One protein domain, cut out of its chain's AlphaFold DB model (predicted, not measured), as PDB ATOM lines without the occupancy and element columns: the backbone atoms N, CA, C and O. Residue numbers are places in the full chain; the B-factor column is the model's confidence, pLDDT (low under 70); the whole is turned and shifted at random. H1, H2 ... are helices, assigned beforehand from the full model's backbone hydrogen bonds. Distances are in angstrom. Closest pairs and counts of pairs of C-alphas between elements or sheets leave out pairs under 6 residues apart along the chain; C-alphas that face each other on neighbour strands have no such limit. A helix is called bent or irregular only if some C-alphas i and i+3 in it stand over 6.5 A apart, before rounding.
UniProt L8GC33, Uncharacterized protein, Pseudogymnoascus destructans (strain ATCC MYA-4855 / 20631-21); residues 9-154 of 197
ATOM      1  N   TYR A   9      41.878 -45.024 -21.909       59.91
ATOM      2  CA  TYR A   9      42.399 -44.290 -23.064       59.91
ATOM      3  C   TYR A   9      41.507 -44.426 -24.308       59.91
ATOM      4  O   TYR A   9      41.261 -43.437 -24.998       59.91
ATOM      5  N   VAL A  10      40.988 -45.625 -24.588       63.03
ATOM      6  CA  VAL A  10      40.048 -45.867 -25.696       63.03
ATOM      7  C   VAL A  10      38.739 -45.105 -25.480       63.03
ATOM      8  O   VAL A  10      38.252 -44.464 -26.417       63.03
ATOM      9  N   ASP A  11      38.225 -45.089 -24.253       72.69
ATOM     10  CA  ASP A  11      36.998 -44.378 -23.888       72.69
ATOM     11  C   ASP A  11      37.193 -42.853 -23.986       72.69
ATOM     12  O   ASP A  11      36.379 -42.151 -24.592       72.69
ATOM     13  N   SER A  12      38.335 -42.342 -23.512       70.44
ATOM     14  CA  SER A  12      38.693 -40.918 -23.603       70.44
ATOM     15  C   SER A  12      38.900 -40.462 -25.048       70.44
ATOM     16  O   SER A  12      38.385 -39.421 -25.456       70.44
ATOM     17  N   ARG A  13      39.616 -41.249 -25.863       73.56
ATOM     18  CA  ARG A  13      39.823 -40.949 -27.287       73.56
ATOM     19  C   ARG A  13      38.498 -40.925 -28.037       73.56
ATOM     20  O   ARG A  13      38.277 -40.024 -28.843       73.56
ATOM     21  N   SER A  14      37.627 -41.896 -27.778       76.00
ATOM     22  CA  SER A  14      36.309 -41.977 -28.413       76.00
ATOM     23  C   SER A  14      35.447 -40.771 -28.046       76.00
ATOM     24  O   SER A  14      34.882 -40.138 -28.936       76.00
ATOM     25  N   TYR A  15      35.438 -40.382 -26.768       76.44
ATOM     26  CA  TYR A  15      34.747 -39.185 -26.295       76.44
ATOM     27  C   TYR A  15      35.267 -37.903 -26.962       76.44
ATOM     28  O   TYR A  15      34.480 -37.119 -27.490       76.44
ATOM     29  N   VAL A  16      36.589 -37.703 -27.011       76.31
ATOM     30  CA  VAL A  16      37.203 -36.527 -27.654       76.31
ATOM     31  C   VAL A  16      36.875 -36.474 -29.145       76.31
ATOM     32  O   VAL A  16      36.486 -35.425 -29.656       76.31
ATOM     33  N   MET A  17      36.992 -37.598 -29.855       79.06
ATOM     34  CA  MET A  17      36.670 -37.660 -31.282       79.06
ATOM     35  C   MET A  17      35.194 -37.357 -31.543       79.06
ATOM     36  O   MET A  17      34.876 -36.689 -32.526       79.06
ATOM     37  N   GLU A  18      34.301 -37.808 -30.665       80.19
ATOM     38  CA  GLU A  18      32.875 -37.510 -30.758       80.19
ATOM     39  C   GLU A  18      32.591 -36.018 -30.530       80.19
ATOM     40  O   GLU A  18      31.888 -35.400 -31.327       80.19
ATOM     41  N   GLN A  19      33.236 -35.390 -29.543       79.06
ATOM     42  CA  GLN A  19      33.144 -33.940 -29.330       79.06
ATOM     43  C   GLN A  19      33.648 -33.141 -30.539       79.06
ATOM     44  O   GLN A  19      32.974 -32.222 -31.004       79.06
ATOM     45  N   VAL A  20      34.789 -33.523 -31.121       81.12
ATOM     46  CA  VAL A  20      35.333 -32.865 -32.323       81.12
ATOM     47  C   VAL A  20      34.375 -32.991 -33.511       81.12
ATOM     48  O   VAL A  20      34.163 -32.017 -34.240       81.12
ATOM     49  N   LYS A  21      33.766 -34.166 -33.712       82.75
ATOM     50  CA  LYS A  21      32.742 -34.362 -34.750       82.75
ATOM     51  C   LYS A  21      31.527 -33.471 -34.509       82.75
ATOM     52  O   LYS A  21      31.057 -32.835 -35.453       82.75
ATOM     53  N   GLN A  22      31.050 -33.390 -33.269       84.94
ATOM     54  CA  GLN A  22      29.916 -32.547 -32.897       84.94
ATOM     55  C   GLN A  22      30.209 -31.068 -33.142       84.94
ATOM     56  O   GLN A  22      29.404 -30.394 -33.783       84.94
ATOM     57  N   TRP A  23      31.376 -30.569 -32.728       84.12
ATOM     58  CA  TRP A  23      31.778 -29.180 -32.967       84.12
ATOM     59  C   TRP A  23      31.889 -28.865 -34.452       84.12
ATOM     60  O   TRP A  23      31.380 -27.841 -34.901       84.12
ATOM     61  N   ARG A  24      32.484 -29.765 -35.242       85.50
ATOM     62  CA  ARG A  24      32.574 -29.604 -36.698       85.50
ATOM     63  C   ARG A  24      31.194 -29.583 -37.351       85.50
ATOM     64  O   ARG A  24      30.927 -28.729 -38.190       85.50
ATOM     65  N   SER A  25      30.319 -30.508 -36.962       88.44
ATOM     66  CA  SER A  25      28.944 -30.575 -37.463       88.44
ATOM     67  C   SER A  25      28.166 -29.301 -37.122       88.44
ATOM     68  O   SER A  25      27.529 -28.704 -37.994       88.44
ATOM     69  N   MET A  26      28.283 -28.837 -35.875       90.94
ATOM     70  CA  MET A  26      27.635 -27.618 -35.402       90.94
ATOM     71  C   MET A  26      28.163 -26.379 -36.122       90.94
ATOM     72  O   MET A  26      27.360 -25.559 -36.561       90.94
ATOM     73  N   LEU A  27      29.482 -26.267 -36.305       91.81
ATOM     74  CA  LEU A  27      30.071 -25.174 -37.067       91.81
ATOM     75  C   LEU A  27      29.517 -25.159 -38.490       91.81
ATOM     76  O   LEU A  27      29.056 -24.118 -38.938       91.81
ATOM     77  N   LEU A  28      29.508 -26.292 -39.201       92.94
ATOM     78  CA  LEU A  28      28.986 -26.334 -40.571       92.94
ATOM     79  C   LEU A  28      27.509 -25.928 -40.633       92.94
ATOM     80  O   LEU A  28      27.102 -25.227 -41.554       92.94
ATOM     81  N   LYS A  29      26.700 -26.347 -39.652       94.12
ATOM     82  CA  LYS A  29      25.296 -25.931 -39.548       94.12
ATOM     83  C   LYS A  29      25.184 -24.418 -39.347       94.12
ATOM     84  O   LYS A  29      24.434 -23.767 -40.067       94.12
ATOM     85  N   LYS A  30      25.951 -23.868 -38.404       96.19
ATOM     86  CA  LYS A  30      26.010 -22.433 -38.108       96.19
ATOM     87  C   LYS A  30      26.475 -21.612 -39.307       96.19
ATOM     88  O   LYS A  30      25.848 -20.608 -39.622       96.19
ATOM     89  N   LEU A  31      27.489 -22.088 -40.023       96.88
ATOM     90  CA  LEU A  31      27.978 -21.497 -41.263       96.88
ATOM     91  C   LEU A  31      26.872 -21.399 -42.317       96.88
ATOM     92  O   LEU A  31      26.641 -20.317 -42.845       96.88
ATOM     93  N   VAL A  32      26.174 -22.506 -42.598       96.12
ATOM     94  CA  VAL A  32      25.080 -22.524 -43.583       96.12
ATOM     95  C   VAL A  32      23.967 -21.566 -43.168       96.12
ATOM     96  O   VAL A  32      23.547 -20.739 -43.970       96.12
ATOM     97  N   THR A  33      23.522 -21.616 -41.909       97.69
ATOM     98  CA  THR A  33      22.491 -20.700 -41.400       97.69
ATOM     99  C   THR A  33      22.912 -19.239 -41.540       97.69
ATOM    100  O   THR A  33      22.140 -18.426 -42.045       97.69
ATOM    101  N   HIS A  34      24.135 -18.907 -41.131       97.81
ATOM    102  CA  HIS A  34      24.661 -17.548 -41.204       97.81
ATOM    103  C   HIS A  34      24.748 -17.043 -42.645       97.81
ATOM    104  O   HIS A  34      24.241 -15.968 -42.953       97.81
ATOM    105  N   VAL A  35      25.327 -17.836 -43.551       97.38
ATOM    106  CA  VAL A  35      25.448 -17.474 -44.970       97.38
ATOM    107  C   VAL A  35      24.071 -17.290 -45.608       97.38
ATOM    108  O   VAL A  35      23.881 -16.296 -46.306       97.38
ATOM    109  N   THR A  36      23.094 -18.161 -45.327       97.19
ATOM    110  CA  THR A  36      21.704 -17.978 -45.783       97.19
ATOM    111  C   THR A  36      21.155 -16.625 -45.341       97.19
ATOM    112  O   THR A  36      20.707 -15.846 -46.178       97.19
ATOM    113  N   ILE A  37      21.251 -16.303 -44.047       97.12
ATOM    114  CA  ILE A  37      20.744 -15.039 -43.494       97.12
ATOM    115  C   ILE A  37      21.440 -13.837 -44.141       97.12
ATOM    116  O   ILE A  37      20.784 -12.852 -44.482       97.12
ATOM    117  N   VAL A  38      22.762 -13.896 -44.315       96.00
ATOM    118  CA  VAL A  38      23.532 -12.819 -44.952       96.00
ATOM    119  C   VAL A  38      23.101 -12.625 -46.407       96.00
ATOM    120  O   VAL A  38      22.864 -11.492 -46.816       96.00
ATOM    121  N   VAL A  39      22.942 -13.708 -47.172       95.62
ATOM    122  CA  VAL A  39      22.499 -13.672 -48.575       95.62
ATOM    123  C   VAL A  39      21.058 -13.160 -48.703       95.62
ATOM    124  O   VAL A  39      20.750 -12.414 -49.631       95.62
ATOM    125  N   GLU A  40      20.166 -13.527 -47.784       94.94
ATOM    126  CA  GLU A  40      18.782 -13.040 -47.751       94.94
ATOM    127  C   GLU A  40      18.690 -11.557 -47.383       94.94
ATOM    128  O   GLU A  40      17.897 -10.825 -47.974       94.94
ATOM    129  N   LYS A  41      19.493 -11.097 -46.416       93.88
ATOM    130  CA  LYS A  41      19.579  -9.675 -46.058       93.88
ATOM    131  C   LYS A  41      20.151  -8.852 -47.207       93.88
ATOM    132  O   LYS A  41      19.626  -7.783 -47.494       93.88
ATOM    133  N   ASP A  42      21.173  -9.369 -47.886       93.69
ATOM    134  CA  ASP A  42      21.788  -8.713 -49.041       93.69
ATOM    135  C   ASP A  42      20.794  -8.498 -50.189       93.69
ATOM    136  O   ASP A  42      20.744  -7.427 -50.775       93.69
ATOM    137  N   GLN A  43      19.915  -9.466 -50.453       92.06
ATOM    138  CA  GLN A  43      18.877  -9.331 -51.486       92.06
ATOM    139  C   GLN A  43      17.871  -8.203 -51.224       92.06
ATOM    140  O   GLN A  43      17.170  -7.791 -52.145       92.06
ATOM    141  N   LYS A  44      17.760  -7.729 -49.980       91.38
ATOM    142  CA  LYS A  44      16.809  -6.680 -49.592       91.38
ATOM    143  C   LYS A  44      17.389  -5.273 -49.718       91.38
ATOM    144  O   LYS A  44      16.631  -4.315 -49.592       91.38
ATOM    145  N   VAL A  45      18.697  -5.131 -49.944       88.25
ATOM    146  CA  VAL A  45      19.341  -3.821 -50.108       88.25
ATOM    147  C   VAL A  45      19.577  -3.501 -51.590       88.25
ATOM    148  O   VAL A  45      19.880  -4.406 -52.374       88.25
ATOM    149  N   PRO A  46      19.456  -2.226 -52.010       81.44
ATOM    150  CA  PRO A  46      19.817  -1.817 -53.364       81.44
ATOM    151  C   PRO A  46      21.268  -2.200 -53.679       81.44
ATOM    152  O   PRO A  46      22.179  -1.854 -52.929       81.44
ATOM    153  N   GLY A  47      21.484  -2.923 -54.780       79.75
ATOM    154  CA  GLY A  47      22.817  -3.387 -55.179       79.75
ATOM    155  C   GLY A  47      23.279  -4.704 -54.540       79.75
ATOM    156  O   GLY A  47      24.443  -5.060 -54.697       79.75
ATOM    157  N   GLY A  48      22.403  -5.448 -53.855       85.06
ATOM    158  CA  GLY A  48      22.708  -6.796 -53.372       85.06
ATOM    159  C   GLY A  48      23.043  -7.772 -54.505       85.06
ATOM    160  O   GLY A  48      22.229  -8.008 -55.398       85.06
ATOM    161  N   MET A  49      24.242  -8.357 -54.470       89.69
ATOM    162  CA  MET A  49      24.761  -9.250 -55.519       89.69
ATOM    163  C   MET A  49      25.225 -10.609 -54.990       89.69
ATOM    164  O   MET A  49      25.610 -11.473 -55.780       89.69
ATOM    165  N   LEU A  50      25.164 -10.863 -53.677       92.00
ATOM    166  CA  LEU A  50      25.670 -12.114 -53.110       92.00
ATOM    167  C   LEU A  50      24.955 -13.338 -53.676       92.00
ATOM    168  O   LEU A  50      25.603 -14.352 -53.910       92.00
ATOM    169  N   LYS A  51      23.647 -13.260 -53.946       91.81
ATOM    170  CA  LYS A  51      22.882 -14.394 -54.491       91.81
ATOM    171  C   LYS A  51      23.464 -14.896 -55.816       91.81
ATOM    172  O   LYS A  51      23.675 -16.095 -55.972       91.81
ATOM    173  N   SER A  52      23.736 -13.985 -56.748       90.56
ATOM    174  CA  SER A  52      24.227 -14.293 -58.097       90.56
ATOM    175  C   SER A  52      25.750 -14.398 -58.186       90.56
ATOM    176  O   SER A  52      26.263 -14.908 -59.181       90.56
ATOM    177  N   CYS A  53      26.485 -13.951 -57.166       93.75
ATOM    178  CA  CYS A  53      27.941 -13.993 -57.155       93.75
ATOM    179  C   CYS A  53      28.464 -15.436 -57.049       93.75
ATOM    180  O   CYS A  53      28.149 -16.162 -56.105       93.75
ATOM    181  N   SER A  54      29.277 -15.845 -58.020       92.31
ATOM    182  CA  SER A  54      29.903 -17.175 -58.099       92.31
ATOM    183  C   SER A  54      31.433 -17.123 -58.119       92.31
ATOM    184  O   SER A  54      32.090 -18.162 -58.056       92.31
ATOM    185  N   LYS A  55      32.014 -15.922 -58.202       94.06
ATOM    186  CA  LYS A  55      33.460 -15.711 -58.167       94.06
ATOM    187  C   LYS A  55      33.933 -15.711 -56.721       94.06
ATOM    188  O   LYS A  55      33.442 -14.944 -55.900       94.06
ATOM    189  N   PHE A  56      34.884 -16.587 -56.412       94.50
ATOM    190  CA  PHE A  56      35.339 -16.771 -55.038       94.50
ATOM    191  C   PHE A  56      35.987 -15.506 -54.454       94.50
ATOM    192  O   PHE A  56      35.653 -15.130 -53.337       94.50
ATOM    193  N   GLU A  57      36.835 -14.819 -55.219       95.12
ATOM    194  CA  GLU A  57      37.475 -13.564 -54.801       95.12
ATOM    195  C   GLU A  57      36.450 -12.466 -54.460       95.12
ATOM    196  O   GLU A  57      36.505 -11.876 -53.380       95.12
ATOM    197  N   ASP A  58      35.447 -12.265 -55.320       94.94
ATOM    198  CA  ASP A  58      34.371 -11.291 -55.089       94.94
ATOM    199  C   ASP A  58      33.548 -11.639 -53.837       94.94
ATOM    200  O   ASP A  58      33.168 -10.760 -53.058       94.94
ATOM    201  N   LEU A  59      33.294 -12.932 -53.602       96.31
ATOM    202  CA  LEU A  59      32.640 -13.396 -52.377       96.31
ATOM    203  C   LEU A  59      33.498 -13.103 -51.144       96.31
ATOM    204  O   LEU A  59      32.961 -12.615 -50.150       96.31
ATOM    205  N   VAL A  60      34.808 -13.363 -51.197       96.56
ATOM    206  CA  VAL A  60      35.737 -13.060 -50.096       96.56
ATOM    207  C   VAL A  60      35.702 -11.568 -49.773       96.56
ATOM    208  O   VAL A  60      35.500 -11.209 -48.614       96.56
ATOM    209  N   LEU A  61      35.805 -10.694 -50.778       94.62
ATOM    210  CA  LEU A  61      35.711  -9.240 -50.596       94.62
ATOM    211  C   LEU A  61      34.377  -8.830 -49.959       94.62
ATOM    212  O   LEU A  61      34.339  -8.033 -49.018       94.62
ATOM    213  N   SER A  62      33.281  -9.419 -50.427       94.75
ATOM    214  CA  SER A  62      31.940  -9.140 -49.925       94.75
ATOM    215  C   SER A  62      31.756  -9.582 -48.466       94.75
ATOM    216  O   SER A  62      31.207  -8.832 -47.651       94.75
ATOM    217  N   PHE A  63      32.240 -10.767 -48.086       96.31
ATOM    218  CA  PHE A  63      32.186 -11.219 -46.694       96.31
ATOM    219  C   PHE A  63      33.160 -10.454 -45.796       96.31
ATOM    220  O   PHE A  63      32.791 -10.151 -44.663       96.31
ATOM    221  N   ARG A  64      34.334 -10.051 -46.295       95.81
ATOM    222  CA  ARG A  64      35.266  -9.165 -45.580       95.81
ATOM    223  C   ARG A  64      34.585  -7.849 -45.200       95.81
ATOM    224  O   ARG A  64      34.597  -7.476 -44.034       95.81
ATOM    225  N   GLY A  65      33.881  -7.209 -46.138       93.44
ATOM    226  CA  GLY A  65      33.106  -5.986 -45.872       93.44
ATOM    227  C   GLY A  65      31.929  -6.163 -44.898       93.44
ATOM    228  O   GLY A  65      31.389  -5.181 -44.401       93.44
ATOM    229  N   ARG A  66      31.527  -7.407 -44.605       94.75
ATOM    230  CA  ARG A  66      30.481  -7.751 -43.623       94.75
ATOM    231  C   ARG A  66      31.052  -8.285 -42.315       94.75
ATOM    232  O   ARG A  66      30.283  -8.718 -41.455       94.75
ATOM    233  N   TYR A  67      32.371  -8.328 -42.171       95.81
ATOM    234  CA  TYR A  67      32.986  -8.818 -40.954       95.81
ATOM    235  C   TYR A  67      32.623  -7.916 -39.771       95.81
ATOM    236  O   TYR A  67      32.782  -6.701 -39.806       95.81
ATOM    237  N   THR A  68      32.140  -8.551 -38.712       95.94
ATOM    238  CA  THR A  68      32.002  -7.987 -37.369       95.94
ATOM    239  C   THR A  68      32.288  -9.114 -36.385       95.94
ATOM    240  O   THR A  68      32.116 -10.288 -36.731       95.94
ATOM    241  N   THR A  69      32.670  -8.796 -35.147       94.50
ATOM    242  CA  THR A  69      32.830  -9.819 -34.102       94.50
ATOM    243  C   THR A  69      31.548 -10.636 -33.928       94.50
ATOM    244  O   THR A  69      31.610 -11.855 -33.826       94.50
ATOM    245  N   THR A  70      30.375 -10.001 -33.990       94.56
ATOM    246  CA  THR A  70      29.081 -10.696 -33.923       94.56
ATOM    247  C   THR A  70      28.910 -11.698 -35.063       94.56
ATOM    248  O   THR A  70      28.630 -12.866 -34.809       94.56
ATOM    249  N   ASN A  71      29.144 -11.285 -36.313       95.81
ATOM    250  CA  ASN A  71      29.026 -12.178 -37.467       95.81
ATOM    251  C   ASN A  71      30.058 -13.312 -37.428       95.81
ATOM    252  O   ASN A  71      29.745 -14.443 -37.794       95.81
ATOM    253  N   PHE A  72      31.274 -13.031 -36.955       95.88
ATOM    254  CA  PHE A  72      32.282 -14.059 -36.715       95.88
ATOM    255  C   PHE A  72      31.773 -15.095 -35.708       95.88
ATOM    256  O   PHE A  72      31.841 -16.293 -35.974       95.88
ATOM    257  N   MET A  73      31.214 -14.647 -34.581       93.69
ATOM    258  CA  MET A  73      30.724 -15.532 -33.520       93.69
ATOM    259  C   MET A  73      29.464 -16.313 -33.907       93.69
ATOM    260  O   MET A  73      29.235 -17.381 -33.347       93.69
ATOM    261  N   GLU A  74      28.675 -15.865 -34.887       94.56
ATOM    262  CA  GLU A  74      27.589 -16.695 -35.424       94.56
ATOM    263  C   GLU A  74      28.120 -17.993 -36.043       94.56
ATOM    264  O   GLU A  74      27.519 -19.053 -35.866       94.56
ATOM    265  N   VAL A  75      29.279 -17.936 -36.707       94.06
ATOM    266  CA  VAL A  75      29.928 -19.096 -37.339       94.06
ATOM    267  C   VAL A  75      30.838 -19.830 -36.352       94.06
ATOM    268  O   VAL A  75      30.694 -21.033 -36.130       94.06
ATOM    269  N   PHE A  76      31.763 -19.106 -35.725       92.06
ATOM    270  CA  PHE A  76      32.785 -19.627 -34.815       92.06
ATOM    271  C   PHE A  76      32.351 -19.504 -33.356       92.06
ATOM    272  O   PHE A  76      33.119 -19.091 -32.490       92.06
ATOM    273  N   TYR A  77      31.106 -19.887 -33.075       86.38
ATOM    274  CA  TYR A  77      30.462 -19.669 -31.780       86.38
ATOM    275  C   TYR A  77      31.250 -20.210 -30.587       86.38
ATOM    276  O   TYR A  77      31.072 -19.718 -29.486       86.38
ATOM    277  N   PHE A  78      32.104 -21.220 -30.745       82.44
ATOM    278  CA  PHE A  78      32.890 -21.742 -29.627       82.44
ATOM    279  C   PHE A  78      33.991 -20.774 -29.165       82.44
ATOM    280  O   PHE A  78      34.416 -20.873 -28.018       82.44
ATOM    281  N   VAL A  79      34.431 -19.833 -30.010       85.12
ATOM    282  CA  VAL A  79      35.565 -18.931 -29.738       85.12
ATOM    283  C   VAL A  79      35.248 -17.899 -28.656       85.12
ATOM    284  O   VAL A  79      36.151 -17.558 -27.899       85.12
ATOM    285  N   HIS A  80      33.985 -17.467 -28.507       80.44
ATOM    286  CA  HIS A  80      33.600 -16.403 -27.556       80.44
ATOM    287  C   HIS A  80      34.002 -16.676 -26.104       80.44
ATOM    288  O   HIS A  80      34.082 -15.756 -25.303       80.44
ATOM    289  N   ARG A  81      34.201 -17.950 -25.745       80.94
ATOM    290  CA  ARG A  81      34.614 -18.333 -24.395       80.94
ATOM    291  C   ARG A  81      36.112 -18.183 -24.185       80.94
ATOM    292  O   ARG A  81      36.534 -18.099 -23.047       80.94
ATOM    293  N   TYR A  82      36.903 -18.185 -25.250       83.88
ATOM    294  CA  TYR A  82      38.357 -18.294 -25.172       83.88
ATOM    295  C   TYR A  82      39.070 -17.002 -25.539       83.88
ATOM    296  O   TYR A  82      40.107 -16.726 -24.950       83.88
ATOM    297  N   VAL A  83      38.533 -16.222 -26.481       89.06
ATOM    298  CA  VAL A  83      39.224 -15.059 -27.050       89.06
ATOM    299  C   VAL A  83      38.300 -13.847 -27.107       89.06
ATOM    300  O   VAL A  83      37.193 -13.927 -27.647       89.06
ATOM    301  N   ASP A  84      38.795 -12.716 -26.611       91.12
ATOM    302  CA  ASP A  84      38.239 -11.387 -26.842       91.12
ATOM    303  C   ASP A  84      38.849 -10.789 -28.118       91.12
ATOM    304  O   ASP A  84      39.964 -10.259 -28.131       91.12
ATOM    305  N   ILE A  85      38.130 -10.922 -29.233       92.44
ATOM    306  CA  ILE A  85      38.622 -10.476 -30.543       92.44
ATOM    307  C   ILE A  85      38.857  -8.952 -30.578       92.44
ATOM    308  O   ILE A  85      39.940  -8.558 -31.004       92.44
ATOM    309  N   PRO A  86      37.924  -8.087 -30.126       94.12
ATOM    310  CA  PRO A  86      38.164  -6.643 -30.049       94.12
ATOM    311  C   PRO A  86      39.437  -6.229 -29.298       94.12
ATOM    312  O   PRO A  86      40.088  -5.269 -29.702       94.12
ATOM    313  N   SER A  87      39.800  -6.958 -28.241       94.00
ATOM    314  CA  SER A  87      41.000  -6.687 -27.431       94.00
ATOM    315  C   SER A  87      42.272  -7.364 -27.961       94.00
ATOM    316  O   SER A  87      43.348  -7.186 -27.395       94.00
ATOM    317  N   SER A  88      42.165  -8.155 -29.032       94.31
ATOM    318  CA  SER A  88      43.296  -8.832 -29.681       94.31
ATOM    319  C   SER A  88      44.130  -7.852 -30.515       94.31
ATOM    320  O   SER A  88      43.670  -6.755 -30.845       94.31
ATOM    321  N   THR A  89      45.356  -8.227 -30.889       94.56
ATOM    322  CA  THR A  89      46.220  -7.367 -31.715       94.56
ATOM    323  C   THR A  89      45.608  -7.136 -33.098       94.56
ATOM    324  O   THR A  89      44.732  -7.880 -33.547       94.56
ATOM    325  N   ALA A  90      46.097  -6.125 -33.826       94.06
ATOM    326  CA  ALA A  90      45.660  -5.885 -35.203       94.06
ATOM    327  C   ALA A  90      45.856  -7.126 -36.096       94.06
ATOM    328  O   ALA A  90      45.015  -7.409 -36.948       94.06
ATOM    329  N   LEU A  91      46.929  -7.893 -35.869       91.88
ATOM    330  CA  LEU A  91      47.201  -9.129 -36.598       91.88
ATOM    331  C   LEU A  91      46.200 -10.239 -36.233       91.88
ATOM    332  O   LEU A  91      45.665 -10.886 -37.135       91.88
ATOM    333  N   GLY A  92      45.879 -10.415 -34.946       93.31
ATOM    334  CA  GLY A  92      44.860 -11.368 -34.493       93.31
ATOM    335  C   GLY A  92      43.460 -11.041 -35.029       93.31
ATOM    336  O   GLY A  92      42.751 -11.919 -35.527       93.31
ATOM    337  N   GLN A  93      43.079  -9.761 -35.022       95.12
ATOM    338  CA  GLN A  93      41.816  -9.292 -35.602       95.12
ATOM    339  C   GLN A  93      41.763  -9.510 -37.120       95.12
ATOM    340  O   GLN A  93      40.763 -10.012 -37.643       95.12
ATOM    341  N   TYR A  94      42.852  -9.188 -37.824       95.00
ATOM    342  CA  TYR A  94      42.990  -9.429 -39.259       95.00
ATOM    343  C   TYR A  94      42.837 -10.917 -39.597       95.00
ATOM    344  O   TYR A  94      42.053 -11.268 -40.479       95.00
ATOM    345  N   TYR A  95      43.491 -11.805 -38.844       95.00
ATOM    346  CA  TYR A  95      43.340 -13.250 -39.003       95.00
ATOM    347  C   TYR A  95      41.881 -13.704 -38.867       95.00
ATOM    348  O   TYR A  95      41.376 -14.428 -39.726       95.00
ATOM    349  N   CYS A  96      41.168 -13.251 -37.830       95.38
ATOM    350  CA  CYS A  96      39.754 -13.588 -37.650       95.38
ATOM    351  C   CYS A  96      38.882 -13.080 -38.808       95.38
ATOM    352  O   CYS A  96      37.956 -13.781 -39.226       95.38
ATOM    353  N   CYS A  97      39.176 -11.888 -39.334       96.44
ATOM    354  CA  CYS A  97      38.489 -11.330 -40.495       96.44
ATOM    355  C   CYS A  97      38.674 -12.207 -41.737       96.44
ATOM    356  O   CYS A  97      37.689 -12.623 -42.354       96.44
ATOM    357  N   GLU A  98      39.920 -12.557 -42.059       96.69
ATOM    358  CA  GLU A  98      40.247 -13.369 -43.230       96.69
ATOM    359  C   GLU A  98      39.692 -14.791 -43.113       96.69
ATOM    360  O   GLU A  98      39.105 -15.299 -44.072       96.69
ATOM    361  N   LEU A  99      39.793 -15.406 -41.931       96.00
ATOM    362  CA  LEU A  99      39.229 -16.726 -41.648       96.00
ATOM    363  C   LEU A  99      37.715 -16.748 -41.890       96.00
ATOM    364  O   LEU A  99      37.202 -17.643 -42.567       96.00
ATOM    365  N   TYR A 100      36.999 -15.748 -41.374       97.38
ATOM    366  CA  TYR A 100      35.562 -15.614 -41.585       97.38
ATOM    367  C   TYR A 100      35.210 -15.392 -43.051       97.38
ATOM    368  O   TYR A 100      34.367 -16.115 -43.587       97.38
ATOM    369  N   ALA A 101      35.870 -14.444 -43.715       97.50
ATOM    370  CA  ALA A 101      35.555 -14.090 -45.092       97.50
ATOM    371  C   ALA A 101      35.692 -15.295 -46.035       97.50
ATOM    372  O   ALA A 101      34.779 -15.588 -46.812       97.50
ATOM    373  N   HIS A 102      36.788 -16.044 -45.913       97.56
ATOM    374  CA  HIS A 102      37.069 -17.196 -46.766       97.56
ATOM    375  C   HIS A 102      36.142 -18.379 -46.494       97.56
ATOM    376  O   HIS A 102      35.633 -18.994 -47.435       97.56
ATOM    377  N   ILE A 103      35.879 -18.692 -45.222       96.81
ATOM    378  CA  ILE A 103      35.000 -19.809 -44.860       96.81
ATOM    379  C   ILE A 103      33.551 -19.508 -45.257       96.81
ATOM    380  O   ILE A 103      32.881 -20.386 -45.803       96.81
ATOM    381  N   CYS A 104      33.070 -18.274 -45.082       97.81
ATOM    382  CA  CYS A 104      31.751 -17.864 -45.564       97.81
ATOM    383  C   CYS A 104      31.645 -17.896 -47.092       97.81
ATOM    384  O   CYS A 104      30.663 -18.423 -47.618       97.81
ATOM    385  N   ALA A 105      32.664 -17.420 -47.812       97.25
ATOM    386  CA  ALA A 105      32.697 -17.467 -49.270       97.25
ATOM    387  C   ALA A 105      32.668 -18.912 -49.807       97.25
ATOM    388  O   ALA A 105      31.855 -19.226 -50.680       97.25
ATOM    389  N   LYS A 106      33.476 -19.826 -49.248       96.25
ATOM    390  CA  LYS A 106      33.423 -21.258 -49.602       96.25
ATOM    391  C   LYS A 106      32.085 -21.889 -49.210       96.25
ATOM    392  O   LYS A 106      31.543 -22.678 -49.979       96.25
ATOM    393  N   GLY A 107      31.532 -21.521 -48.051       96.62
ATOM    394  CA  GLY A 107      30.210 -21.960 -47.601       96.62
ATOM    395  C   GLY A 107      29.106 -21.591 -48.592       96.62
ATOM    396  O   GLY A 107      28.301 -22.445 -48.951       96.62
ATOM    397  N   LYS A 108      29.127 -20.358 -49.111       96.81
ATOM    398  CA  LYS A 108      28.206 -19.888 -50.154       96.81
ATOM    399  C   LYS A 108      28.322 -20.731 -51.426       96.81
ATOM    400  O   LYS A 108      27.317 -21.253 -51.896       96.81
ATOM    401  N   LEU A 109      29.534 -20.911 -51.955       95.19
ATOM    402  CA  LEU A 109      29.756 -21.709 -53.172       95.19
ATOM    403  C   LEU A 109      29.287 -23.159 -53.016       95.19
ATOM    404  O   LEU A 109      28.700 -23.728 -53.936       95.19
ATOM    405  N   MET A 110      29.522 -23.738 -51.841       94.75
ATOM    406  CA  MET A 110      29.050 -25.074 -51.501       94.75
ATOM    407  C   MET A 110      27.517 -25.141 -51.504       94.75
ATOM    408  O   MET A 110      26.953 -26.031 -52.137       94.75
ATOM    409  N   MET A 111      26.835 -24.164 -50.900       94.12
ATOM    410  CA  MET A 111      25.369 -24.095 -50.902       94.12
ATOM    411  C   MET A 111      24.786 -23.942 -52.314       94.12
ATOM    412  O   MET A 111      23.818 -24.625 -52.652       94.12
ATOM    413  N   ASP A 112      25.379 -23.092 -53.159       92.50
ATOM    414  CA  ASP A 112      24.952 -22.950 -54.557       92.50
ATOM    415  C   ASP A 112      25.052 -24.274 -55.315       92.50
ATOM    416  O   ASP A 112      24.196 -24.600 -56.136       92.50
ATOM    417  N   TRP A 113      26.121 -25.031 -55.071       90.56
ATOM    418  CA  TRP A 113      26.339 -26.328 -55.696       90.56
ATOM    419  C   TRP A 113      25.380 -27.395 -55.182       90.56
ATOM    420  O   TRP A 113      24.826 -28.142 -55.989       90.56
ATOM    421  N   GLU A 114      25.114 -27.435 -53.873       89.69
ATOM    422  CA  GLU A 114      24.130 -28.355 -53.290       89.69
ATOM    423  C   GLU A 114      22.732 -28.126 -53.890       89.69
ATOM    424  O   GLU A 114      22.003 -29.093 -54.137       89.69
ATOM    425  N   ALA A 115      22.394 -26.871 -54.209       88.31
ATOM    426  CA  ALA A 115      21.126 -26.477 -54.820       88.31
ATOM    427  C   ALA A 115      21.007 -26.787 -56.331       88.31
ATOM    428  O   ALA A 115      19.896 -26.762 -56.870       88.31
ATOM    429  N   LYS A 116      22.103 -27.096 -57.041       87.31
ATOM    430  CA  LYS A 116      22.065 -27.407 -58.483       87.31
ATOM    431  C   LYS A 116      21.488 -28.801 -58.750       87.31
ATOM    432  O   LYS A 116      21.928 -29.804 -58.184       87.31
ATOM    433  N   LYS A 117      20.539 -28.885 -59.690       79.88
ATOM    434  CA  LYS A 117      20.058 -30.166 -60.240       79.88
ATOM    435  C   LYS A 117      21.159 -30.818 -61.083       79.88
ATOM    436  O   LYS A 117      21.810 -30.130 -61.861       79.88
ATOM    437  N   GLY A 118      21.348 -32.133 -60.947       77.12
ATOM    438  CA  GLY A 118      22.344 -32.883 -61.731       77.12
ATOM    439  C   GLY A 118      23.803 -32.582 -61.366       77.12
ATOM    440  O   GLY A 118      24.679 -32.714 -62.214       77.12
ATOM    441  N   ARG A 119      24.065 -32.141 -60.127       77.81
ATOM    442  CA  ARG A 119      25.414 -31.818 -59.638       77.81
ATOM    443  C   ARG A 119      26.397 -32.986 -59.816       77.81
ATOM    444  O   ARG A 119      26.045 -34.139 -59.569       77.81
ATOM    445  N   ALA A 120      27.633 -32.666 -60.206       75.44
ATOM    446  CA  ALA A 120      28.733 -33.629 -60.231       75.44
ATOM    447  C   ALA A 120      29.007 -34.150 -58.813       75.44
ATOM    448  O   ALA A 120      28.911 -33.380 -57.865       75.44
ATOM    449  N   VAL A 121      29.326 -35.437 -58.655       68.56
ATOM    450  CA  VAL A 121      29.500 -36.070 -57.329       68.56
ATOM    451  C   VAL A 121      30.793 -35.619 -56.634       68.56
ATOM    452  O   VAL A 121      30.799 -35.470 -55.414       68.56
ATOM    453  N   ASP A 122      31.854 -35.352 -57.398       65.94
ATOM    454  CA  ASP A 122      33.178 -34.971 -56.890       65.94
ATOM    455  C   ASP A 122      33.582 -33.582 -57.402       65.94
ATOM    456  O   ASP A 122      34.344 -33.424 -58.355       65.94
ATOM    457  N   ASP A 123      32.975 -32.553 -56.810       76.44
ATOM    458  CA  ASP A 123      33.236 -31.157 -57.161       76.44
ATOM    459  C   ASP A 123      34.167 -30.489 -56.137       76.44
ATOM    460  O   ASP A 123      34.091 -30.738 -54.924       76.44
ATOM    461  N   LYS A 124      35.010 -29.573 -56.627       79.50
ATOM    462  CA  LYS A 124      35.927 -28.745 -55.830       79.50
ATOM    463  C   LYS A 124      35.207 -27.877 -54.792       79.50
ATOM    464  O   LYS A 124      35.852 -27.402 -53.859       79.50
ATOM    465  N   ILE A 125      33.895 -27.671 -54.927       85.19
ATOM    466  CA  ILE A 125      33.065 -26.908 -53.979       85.19
ATOM    467  C   ILE A 125      32.148 -27.789 -53.115       85.19
ATOM    468  O   ILE A 125      31.269 -27.275 -52.429       85.19
ATOM    469  N   SER A 126      32.349 -29.108 -53.111       86.19
ATOM    470  CA  SER A 126      31.580 -30.024 -52.264       86.19
ATOM    471  C   SER A 126      31.777 -29.763 -50.763       86.19
ATOM    472  O   SER A 126      32.768 -29.178 -50.315       86.19
ATOM    473  N   ARG A 127      30.856 -30.280 -49.939       88.88
ATOM    474  CA  ARG A 127      30.947 -30.205 -48.470       88.88
ATOM    475  C   ARG A 127      32.246 -30.803 -47.915       88.88
ATOM    476  O   ARG A 127      32.794 -30.269 -46.954       88.88
ATOM    477  N   SER A 128      32.743 -31.887 -48.514       87.88
ATOM    478  CA  SER A 128      34.020 -32.499 -48.117       87.88
ATOM    479  C   SER A 128      35.185 -31.534 -48.349       87.88
ATOM    480  O   SER A 128      35.991 -31.305 -47.448       87.88
ATOM    481  N   LYS A 129      35.206 -30.873 -49.514       90.50
ATOM    482  CA  LYS A 129      36.218 -29.869 -49.860       90.50
ATOM    483  C   LYS A 129      36.140 -28.612 -49.004       90.50
ATOM    484  O   LYS A 129      37.178 -28.057 -48.660       90.50
ATOM    485  N   LEU A 130      34.947 -28.206 -48.568       92.56
ATOM    486  CA  LEU A 130      34.806 -27.157 -47.557       92.56
ATOM    487  C   LEU A 130      35.465 -27.562 -46.229       92.56
ATOM    488  O   LEU A 130      36.213 -26.777 -45.657       92.56
ATOM    489  N   VAL A 131      35.221 -28.782 -45.740       91.19
ATOM    490  CA  VAL A 131      35.833 -29.271 -44.490       91.19
ATOM    491  C   VAL A 131      37.355 -29.365 -44.604       91.19
ATOM    492  O   VAL A 131      38.059 -28.990 -43.667       91.19
ATOM    493  N   GLU A 132      37.859 -29.834 -45.742       91.19
ATOM    494  CA  GLU A 132      39.291 -29.863 -46.041       91.19
ATOM    495  C   GLU A 132      39.876 -28.446 -46.006       91.19
ATOM    496  O   GLU A 132      40.795 -28.184 -45.231       91.19
ATOM    497  N   PHE A 133      39.267 -27.502 -46.729       92.69
ATOM    498  CA  PHE A 133      39.682 -26.100 -46.740       92.69
ATOM    499  C   PHE A 133      39.714 -25.494 -45.332       92.69
ATOM    500  O   PHE A 133      40.699 -24.878 -44.943       92.69
ATOM    501  N   MET A 134      38.675 -25.726 -44.531       91.88
ATOM    502  CA  MET A 134      38.595 -25.254 -43.148       91.88
ATOM    503  C   MET A 134      39.728 -25.766 -42.250       91.88
ATOM    504  O   MET A 134      40.097 -25.091 -41.293       91.88
ATOM    505  N   SER A 135      40.253 -26.961 -42.532       89.12
ATOM    506  CA  SER A 135      41.387 -27.532 -41.801       89.12
ATOM    507  C   SER A 135      42.746 -27.010 -42.274       89.12
ATOM    508  O   SER A 135      43.690 -27.003 -41.491       89.12
ATOM    509  N   GLN A 136      42.834 -26.562 -43.531       91.38
ATOM    510  CA  GLN A 136      44.075 -26.138 -44.183       91.38
ATOM    511  C   GLN A 136      44.284 -24.620 -44.130       91.38
ATOM    512  O   GLN A 136      45.420 -24.160 -44.071       91.38
ATOM    513  N   PHE A 137      43.207 -23.828 -44.143       91.94
ATOM    514  CA  PHE A 137      43.286 -22.365 -44.158       91.94
ATOM    515  C   PHE A 137      43.975 -21.781 -42.913       91.94
ATOM    516  O   PHE A 137      44.823 -20.910 -43.078       91.94
ATOM    517  N   PRO A 138      43.715 -22.269 -41.683       89.44
ATOM    518  CA  PRO A 138      44.460 -21.822 -40.503       89.44
ATOM    519  C   PRO A 138      45.970 -22.101 -40.547       89.44
ATOM    520  O   PRO A 138      46.696 -21.566 -39.721       89.44
ATOM    521  N   LEU A 139      46.430 -22.971 -41.454       88.25
ATOM    522  CA  LEU A 139      47.819 -23.429 -41.550       88.25
ATOM    523  C   LEU A 139      48.600 -22.738 -42.677       88.25
ATOM    524  O   LEU A 139      49.691 -23.182 -43.010       88.25
ATOM    525  N   ILE A 140      48.039 -21.725 -43.347       90.06
ATOM    526  CA  ILE A 140      48.767 -21.049 -44.429       90.06
ATOM    527  C   ILE A 140      49.958 -20.266 -43.866       90.06
ATOM    528  O   ILE A 140      49.831 -19.582 -42.849       90.06
ATOM    529  N   GLU A 141      51.083 -20.297 -44.583       87.62
ATOM    530  CA  GLU A 141      52.359 -19.684 -44.165       87.62
ATOM    531  C   GLU A 141      52.229 -18.195 -43.821       87.62
ATOM    532  O   GLU A 141      52.935 -17.655 -42.975       87.62
ATOM    533  N   ARG A 142      51.258 -17.507 -44.437       86.06
ATOM    534  CA  ARG A 142      50.991 -16.086 -44.177       86.06
ATOM    535  C   ARG A 142      50.647 -15.782 -42.716       86.06
ATOM    536  O   ARG A 142      50.752 -14.630 -42.303       86.06
ATOM    537  N   PHE A 143      50.221 -16.786 -41.963       87.56
ATOM    538  CA  PHE A 143      49.867 -16.682 -40.557       87.56
ATOM    539  C   PHE A 143      50.883 -17.373 -39.638       87.56
ATOM    540  O   PHE A 143      50.612 -17.514 -38.452       87.56
ATOM    541  N   ASP A 144      52.064 -17.759 -40.136       86.00
ATOM    542  CA  ASP A 144      53.105 -18.401 -39.318       86.00
ATOM    543  C   ASP A 144      53.660 -17.498 -38.212       86.00
ATOM    544  O   ASP A 144      54.152 -17.998 -37.197       86.00
ATOM    545  N   GLU A 145      53.574 -16.182 -38.404       84.75
ATOM    546  CA  GLU A 145      53.962 -15.185 -37.406       84.75
ATOM    547  C   GLU A 145      52.913 -14.986 -36.308       84.75
ATOM    548  O   GLU A 145      53.245 -14.363 -35.301       84.75
ATOM    549  N   LEU A 146      51.682 -15.502 -36.467       86.75
ATOM    550  CA  LEU A 146      50.671 -15.410 -35.414       86.75
ATOM    551  C   LEU A 146      51.137 -16.183 -34.194       86.75
ATOM    552  O   LEU A 146      51.376 -17.395 -34.238       86.75
ATOM    553  N   LYS A 147      51.186 -15.477 -33.077       87.31
ATOM    554  CA  LYS A 147      51.476 -16.062 -31.783       87.31
ATOM    555  C   LYS A 147      50.229 -16.076 -30.927       87.31
ATOM    556  O   LYS A 147      49.191 -15.496 -31.241       87.31
ATOM    557  N   LYS A 148      50.340 -16.767 -29.803       86.00
ATOM    558  CA  LYS A 148      49.272 -16.822 -28.816       86.00
ATOM    559  C   LYS A 148      48.936 -15.421 -28.291       86.00
ATOM    560  O   LYS A 148      47.768 -15.108 -28.103       86.00
ATOM    561  N   GLU A 149      49.953 -14.577 -28.128       88.31
ATOM    562  CA  GLU A 149      49.852 -13.211 -27.608       88.31
ATOM    563  C   GLU A 149      49.111 -12.261 -28.557       88.31
ATOM    564  O   GLU A 149      48.663 -11.198 -28.130       88.31
ATOM    565  N   ASP A 150      48.932 -12.646 -29.826       90.31
ATOM    566  CA  ASP A 150      48.097 -11.891 -30.761       90.31
ATOM    567  C   ASP A 150      46.605 -11.977 -30.423       90.31
ATOM    568  O   ASP A 150      45.819 -11.156 -30.900       90.31
ATOM    569  N   PHE A 151      46.210 -12.935 -29.580       91.88
ATOM    570  CA  PHE A 151      44.835 -13.161 -29.161       91.88
ATOM    571  C   PHE A 151      44.669 -12.853 -27.673       91.88
ATOM    572  O   PHE A 151      45.332 -13.441 -26.819       91.88
ATOM    573  N   HIS A 152      43.737 -11.961 -27.345       91.19
ATOM    574  CA  HIS A 152      43.422 -11.655 -25.954       91.19
ATOM    575  C   HIS A 152      42.614 -12.800 -25.336       91.19
ATOM    576  O   HIS A 152      41.414 -12.935 -25.584       91.19
ATOM    577  N   GLU A 153      43.267 -13.658 -24.556       88.94
ATOM    578  CA  GLU A 153      42.611 -14.802 -23.927       88.94
ATOM    579  C   GLU A 153      41.714 -14.387 -22.754       88.94
ATOM    580  O   GLU A 153      42.138 -13.699 -21.830       88.94
ATOM    581  N   LEU A 154      40.477 -14.887 -22.745       83.00
ATOM    582  CA  LEU A 154      39.523 -14.682 -21.649       83.00
ATOM    583  C   LEU A 154      39.728 -15.665 -20.483       83.00
ATOM    584  O   LEU A 154      39.215 -15.446 -19.385       83.00
TER     585      LEU A 154
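Overview. This is residues 9 to 154 of the 197 residues of an uncharacterized protein of Pseudogymnoascus destructans (strain ATCC MYA-4855 / 20631-21) (UniProt L8GC33). A long helix, H4, runs through the middle; H5 folds back beside it as a hairpin, H1 crosses it about perpendicular, and short H2 and H3 pack on it. The beginning of H1, residues 9 to 22, sticks out from this body, and so does the loop of residues 115 to 122. The printed part has 146 residues with five named helices, H1 to H5 in chain order, and no named strand; the class is all helix. It is compact, with a radius of gyration of the C-alphas of 16.4 A and spans of 45 by 39 by 27 A.

Arrangement. H1, residues 9 to 42, touches H4, residues 90 to 114, about perpendicular at 79 degrees; their closest C-alphas, Val 35 and Cys 104, are 6.3 A apart. H2, residues 56 to 64, touches H4 at a steep tilt of 51 degrees, opposite ways, closest at C-alphas 63 and 101, 4.7 A. H3, residues 69 to 75, touches H1 with closest C-alphas 31 and 75, 5.0 A, and H4 with 72 and 100, 6.1 A. H5, residues 127 to 139, forms a helical hairpin with H4 at a shallow tilt of 13 degrees, closest at C-alphas 110 and 127, 6.3 A. H5 is apart from H2 and H3. Every O i to N i+4 pair is within hydrogen-bond range in H1, H2 and H4; H3 has 2 of 3, H5 7 of 9.

Along the chain. H1 starts at C-alpha 9 (42.399, -44.290, -23.064) and is 48.6 A long. H4 is 36.0 A long. H5, 19.5 A, ends at C-alpha 139 (47.819, -23.429, -41.550); it is only just irregular, with C-alphas 135 and 138 6.6 A apart.

Size, cuts and confidence. The C-alphas farthest apart, Tyr 9 and Pro 46, are 56.9 A apart. The printed part has no cut. The link H2 to H3 is tight; the others are long. Residues 9 to 10 and 121 to 122 have pLDDT under 70.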